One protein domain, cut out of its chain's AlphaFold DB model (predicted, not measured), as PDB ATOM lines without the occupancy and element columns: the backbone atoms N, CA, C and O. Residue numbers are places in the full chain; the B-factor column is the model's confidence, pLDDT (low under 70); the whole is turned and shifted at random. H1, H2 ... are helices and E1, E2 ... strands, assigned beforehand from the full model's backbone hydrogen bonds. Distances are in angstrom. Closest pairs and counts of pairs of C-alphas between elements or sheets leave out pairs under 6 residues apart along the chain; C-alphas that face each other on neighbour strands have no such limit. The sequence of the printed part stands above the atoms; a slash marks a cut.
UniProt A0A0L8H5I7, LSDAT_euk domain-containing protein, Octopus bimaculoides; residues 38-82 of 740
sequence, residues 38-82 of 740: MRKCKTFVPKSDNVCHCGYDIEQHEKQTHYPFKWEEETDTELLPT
ATOM      1  N   MET A  38     159.547 203.136 208.317       93.81
ATOM      2  CA  MET A  38     158.488 202.903 207.333       93.81
ATOM      3  C   MET A  38     157.864 204.238 206.906       93.81
ATOM      4  O   MET A  38     158.100 205.258 207.563       93.81
ATOM      5  N   ARG A  39     157.028 204.235 205.858       92.56
ATOM      6  CA  ARG A  39     156.261 205.420 205.443       92.56
ATOM      7  C   ARG A  39     154.769 205.262 205.710       92.56
ATOM      8  O   ARG A  39     154.187 204.198 205.523       92.56
ATOM      9  N   LYS A  40     154.131 206.363 206.099       90.38
ATOM     10  CA  LYS A  40     152.671 206.491 206.179       90.38
ATOM     11  C   LYS A  40     152.247 207.729 205.394       90.38
ATOM     12  O   LYS A  40     152.933 208.746 205.446       90.38
ATOM     13  N   CYS A  41     151.145 207.655 204.651       88.62
ATOM     14  CA  CYS A  41     150.549 208.841 204.039       88.62
ATOM     15  C   CYS A  41     149.847 209.659 205.132       88.62
ATOM     16  O   CYS A  41     148.974 209.135 205.823       88.62
ATOM     17  N   LYS A  42     150.237 210.925 205.314       87.44
ATOM     18  CA  LYS A  42     149.660 211.827 206.330       87.44
ATOM     19  C   LYS A  42     148.601 212.768 205.747       87.44
ATOM     20  O   LYS A  42     147.660 213.141 206.448       87.44
ATOM     21  N   THR A  43     148.747 213.126 204.471       84.88
ATOM     22  CA  THR A  43     147.876 214.064 203.755       84.88
ATOM     23  C   THR A  43     146.922 213.309 202.832       84.88
ATOM     24  O   THR A  43     147.360 212.535 201.982       84.88
ATOM     25  N   PHE A  44     145.619 213.546 202.961       85.69
ATOM     26  CA  PHE A  44     144.627 213.109 201.985       85.69
ATOM     27  C   PHE A  44     144.631 214.053 200.781       85.69
ATOM     28  O   PHE A  44     144.216 215.210 200.894       85.69
ATOM     29  N   VAL A  45     145.062 213.525 199.635       85.12
ATOM     30  CA  VAL A  45     144.988 214.172 198.320       85.12
ATOM     31  C   VAL A  45     143.983 213.381 197.471       85.12
ATOM     32  O   VAL A  45     144.275 212.230 197.125       85.12
ATOM     33  N   PRO A  46     142.792 213.926 197.159       82.06
ATOM     34  CA  PRO A  46     141.699 213.161 196.558       82.06
ATOM     35  C   PRO A  46     142.021 212.689 195.136       82.06
ATOM     36  O   PRO A  46     142.348 213.491 194.265       82.06
ATOM     37  N   LYS A  47     141.864 211.384 194.893       83.88
ATOM     38  CA  LYS A  47     141.886 210.766 193.552       83.88
ATOM     39  C   LYS A  47     140.477 210.428 193.052       83.88
ATOM     40  O   LYS A  47     140.215 210.442 191.854       83.88
ATOM     41  N   SER A  48     139.594 210.113 193.991       82.56
ATOM     42  CA  SER A  48     138.138 210.000 193.864       82.56
ATOM     43  C   SER A  48     137.531 210.268 195.245       82.56
ATOM     44  O   SER A  48     138.272 210.220 196.225       82.56
ATOM     45  N   ASP A  49     136.222 210.498 195.332       77.81
ATOM     46  CA  ASP A  49     135.502 211.045 196.500       77.81
ATOM     47  C   ASP A  49     136.051 210.642 197.886       77.81
ATOM     48  O   ASP A  49     136.374 211.519 198.685       77.81
ATOM     49  N   ASN A  50     136.250 209.341 198.143       84.81
ATOM     50  CA  ASN A  50     136.761 208.833 199.428       84.81
ATOM     51  C   ASN A  50     138.198 208.276 199.389       84.81
ATOM     52  O   ASN A  50     138.733 207.917 200.436       84.81
ATOM     53  N   VAL A  51     138.841 208.196 198.217       85.06
ATOM     54  CA  VAL A  51     140.121 207.480 198.029       85.06
ATOM     55  C   VAL A  51     141.244 208.454 197.689       85.06
ATOM     56  O   VAL A  51     141.177 209.206 196.711       85.06
ATOM     57  N   CYS A  52     142.316 208.398 198.475       86.56
ATOM     58  CA  CYS A  52     143.507 209.213 198.282       86.56
ATOM     59  C   CYS A  52     144.332 208.739 197.072       86.56
ATOM     60  O   CYS A  52     144.276 207.578 196.655       86.56
ATOM     61  N   HIS A  53     145.185 209.612 196.539       85.12
ATOM     62  CA  HIS A  53     146.192 209.258 195.537       85.12
ATOM     63  C   HIS A  53     147.116 208.110 195.968       85.12
ATOM     64  O   HIS A  53     147.491 207.296 195.119       85.12
ATOM     65  N   CYS A  54     147.410 207.991 197.265       83.38
ATOM     66  CA  CYS A  54     148.171 206.876 197.828       83.38
ATOM     67  C   CYS A  54     147.404 205.536 197.833       83.38
ATOM     68  O   CYS A  54     148.017 204.497 198.050       83.38
ATOM     69  N   GLY A  55     146.090 205.527 197.579       85.00
ATOM     70  CA  GLY A  55     145.250 204.323 197.540       85.00
ATOM     71  C   GLY A  55     144.623 203.902 198.875       85.00
ATOM     72  O   GLY A  55     143.939 202.883 198.897       85.00
ATOM     73  N   TYR A  56     144.842 204.667 199.948       86.50
ATOM     74  CA  TYR A  56     144.163 204.531 201.244       86.50
ATOM     75  C   TYR A  56     142.916 205.436 201.316       86.50
ATOM     76  O   TYR A  56     142.832 206.442 200.599       86.50
ATOM     77  N   ASP A  57     141.965 205.102 202.188       85.88
ATOM     78  CA  ASP A  57     140.713 205.852 202.357       85.88
ATOM     79  C   ASP A  57     140.902 207.140 203.181       85.88
ATOM     80  O   ASP A  57     141.870 207.304 203.932       85.88
ATOM     81  N   ILE A  58     139.963 208.080 203.049       83.75
ATOM     82  CA  ILE A  58     140.006 209.395 203.713       83.75
ATOM     83  C   ILE A  58     140.127 209.310 205.244       83.75
ATOM     84  O   ILE A  58     140.839 210.113 205.841       83.75
ATOM     85  N   GLU A  59     139.521 208.296 205.866       83.88
ATOM     86  CA  GLU A  59     139.553 208.052 207.317       83.88
ATOM     87  C   GLU A  59     140.954 207.707 207.855       83.88
ATOM     88  O   GLU A  59     141.212 207.817 209.052       83.88
ATOM     89  N   GLN A  60     141.876 207.293 206.982       81.62
ATOM     90  CA  GLN A  60     143.222 206.838 207.352       81.62
ATOM     91  C   GLN A  60     144.270 207.968 207.329       81.62
ATOM     92  O   GLN A  60     145.458 207.718 207.550       81.62
ATOM     93  N   HIS A  61     143.833 209.209 207.084       84.50
ATOM     94  CA  HIS A  61     144.672 210.399 206.958       84.50
ATOM     95  C   HIS A  61     144.366 211.422 208.057       84.50
ATOM     96  O   HIS A  61     143.215 211.656 208.411       84.50
ATOM     97  N   GLU A  62     145.400 212.091 208.568       76.12
ATOM     98  CA  GLU A  62     145.263 213.068 209.660       76.12
ATOM     99  C   GLU A  62     144.936 214.482 209.161       76.12
ATOM    100  O   GLU A  62     144.470 215.327 209.925       76.12
ATOM    101  N   LYS A  63     145.219 214.769 207.884       75.69
ATOM    102  CA  LYS A  63     145.077 216.096 207.267       75.69
ATOM    103  C   LYS A  63     144.454 215.965 205.883       75.69
ATOM    104  O   LYS A  63     144.786 215.041 205.151       75.69
ATOM    105  N   GLN A  64     143.606 216.916 205.500       73.56
ATOM    106  CA  GLN A  64     142.963 216.970 204.181       73.56
ATOM    107  C   GLN A  64     143.384 218.242 203.436       73.56
ATOM    108  O   GLN A  64     143.435 219.320 204.030       73.56
ATOM    109  N   THR A  65     143.683 218.140 202.136       69.31
ATOM    110  CA  THR A  65     143.945 219.315 201.283       69.31
ATOM    111  C   THR A  65     142.666 219.824 200.629       69.31
ATOM    112  O   THR A  65     141.954 219.058 199.988       69.31
ATOM    113  N   HIS A  66     142.413 221.132 200.714       58.62
ATOM    114  CA  HIS A  66     141.188 221.760 200.194       58.62
ATOM    115  C   HIS A  66     141.183 222.090 198.686       58.62
ATOM    116  O   HIS A  66     140.166 222.560 198.186       58.62
ATOM    117  N   TYR A  67     142.286 221.878 197.962       56.00
ATOM    118  CA  TYR A  67     142.450 222.248 196.545       56.00
ATOM    119  C   TYR A  67     143.311 221.206 195.802       56.00
ATOM    120  O   TYR A  67     143.993 220.425 196.468       56.00
ATOM    121  N   PRO A  68     143.276 221.136 194.452       55.00
ATOM    122  CA  PRO A  68     143.917 220.057 193.698       55.00
ATOM    123  C   PRO A  68     145.446 220.199 193.672       55.00
ATOM    124  O   PRO A  68     146.020 220.817 192.776       55.00
ATOM    125  N   PHE A  69     146.103 219.591 194.656       70.94
ATOM    126  CA  PHE A  69     147.547 219.377 194.663       70.94
ATOM    127  C   PHE A  69     147.889 218.028 194.027       70.94
ATOM    128  O   PHE A  69     147.122 217.068 194.098       70.94
ATOM    129  N   LYS A  70     149.059 217.949 193.396       80.31
ATOM    130  CA  LYS A  70     149.624 216.683 192.929       80.31
ATOM    131  C   LYS A  70     150.257 215.984 194.133       80.31
ATOM    132  O   LYS A  70     151.118 216.574 194.771       80.31
ATOM    133  N   TRP A  71     149.841 214.750 194.412       84.88
ATOM    134  CA  TRP A  71     150.407 213.948 195.500       84.88
ATOM    135  C   TRP A  71     151.895 213.664 195.264       84.88
ATOM    136  O   TRP A  71     152.262 213.193 194.179       84.88
ATOM    137  N   GLU A  72     152.730 213.929 196.269       84.56
ATOM    138  CA  GLU A  72     154.187 213.766 196.198       84.56
ATOM    139  C   GLU A  72     154.745 213.009 197.414       84.56
ATOM    140  O   GLU A  72     154.379 213.252 198.566       84.56
ATOM    141  N   GLU A  73     155.657 212.065 197.157       82.88
ATOM    142  CA  GLU A  73     156.153 211.126 198.171       82.88
ATOM    143  C   GLU A  73     156.892 211.832 199.317       82.88
ATOM    144  O   GLU A  73     156.747 211.435 200.474       82.88
ATOM    145  N   GLU A  74     157.674 212.884 199.042       84.00
ATOM    146  CA  GLU A  74     158.404 213.615 200.086       84.00
ATOM    147  C   GLU A  74     157.505 214.476 200.984       84.00
ATOM    148  O   GLU A  74     157.807 214.646 202.168       84.00
ATOM    149  N   THR A  75     156.430 215.047 200.438       84.31
ATOM    150  CA  THR A  75     155.625 216.079 201.107       84.31
ATOM    151  C   THR A  75     154.397 215.500 201.799       84.31
ATOM    152  O   THR A  75     154.095 215.921 202.919       84.31
ATOM    153  N   ASP A  76     153.746 214.492 201.211       86.06
ATOM    154  CA  ASP A  76     152.485 213.916 201.700       86.06
ATOM    155  C   ASP A  76     152.655 212.657 202.560       86.06
ATOM    156  O   ASP A  76     151.702 212.220 203.213       86.06
ATOM    157  N   THR A  77     153.871 212.104 202.639       90.06
ATOM    158  CA  THR A  77     154.206 211.010 203.569       90.06
ATOM    159  C   THR A  77     154.953 211.496 204.810       90.06
ATOM    160  O   THR A  77     155.456 212.618 204.876       90.06
ATOM    161  N   GLU A  78     155.014 210.651 205.830       92.00
ATOM    162  CA  GLU A  78     155.865 210.810 207.006       92.00
ATOM    163  C   GLU A  78     156.669 209.535 207.275       92.00
ATOM    164  O   GLU A  78     156.266 208.437 206.884       92.00
ATOM    165  N   LEU A  79     157.818 209.695 207.937       94.12
ATOM    166  CA  LEU A  79     158.702 208.601 208.329       94.12
ATOM    167  C   LEU A  79     158.494 208.244 209.798       94.12
ATOM    168  O   LEU A  79     158.770 209.058 210.679       94.12
ATOM    169  N   LEU A  80     158.088 207.003 210.047       93.62
ATOM    170  CA  LEU A  80     157.838 206.452 211.381       93.62
ATOM    171  C   LEU A  80     158.779 205.263 211.650       93.62
ATOM    172  O   LEU A  80     159.255 204.652 210.691       93.62
ATOM    173  N   PRO A  81     159.054 204.889 212.914       94.25
ATOM    174  CA  PRO A  81     159.681 203.604 213.230       94.25
ATOM    175  C   PRO A  81     158.873 202.450 212.623       94.25
ATOM    176  O   PRO A  81     157.644 202.518 212.577       94.25
ATOM    177  N   THR A  82     159.543 201.402 212.139       94.94
ATOM    178  CA  THR A  82     158.836 200.279 211.503       94.94
ATOM    179  C   THR A  82     157.909 199.545 212.480       94.94
ATOM    180  O   THR A  82     158.284 199.253 213.615       94.94
TER     181      THR A  82
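This is residues 38 to 82 of the 740 residues of the protein "LSDAT_euk domain-containing protein" of Octopus bimaculoides (UniProt A0A0L8H5I7). With little regular structure, this is a body of winding loops with a two-stranded antiparallel ribbon, E1 and E3, at one end. The loop of residues 49 to 72 makes much of the rest, with short E2 toward the other end and one small helix, H1, just before E3. The printed part has 45 residues, with E1, E2, H1 and E3 in that order; named elements hold only 16, class mixed. It is compact, radius of gyration of the C-alphas 10.0 A, yet elongated, spanning 30 by 18 by 15 A.

E1, residues 38 to 41, begins at C-alpha (158.488, 202.903, 207.333) and is 10.4 A long. E2 is residues 46 to 48, 5.5 A; H1 is residues 73 to 76, 5.8 A. E3, residues 77 to 81, 13.3 A, ends at (159.681, 203.604, 213.230).

E1 and E3 are antiparallel at 145 degrees, with N 38 and O 80 2.8 A apart, within hydrogen-bond range. E2 pairs with no named strand; its residues 46 to 48 pair antiparallel with residues 51 to 52. E2 and E3 are apart. H1 is too short for any O i to N i+4 pair, and its one O i to N i+3 pair is not within range.

The printed part has no cut. The link from E2 to H1 is long, 24 residues. Residues 65 to 68 have pLDDT under 70.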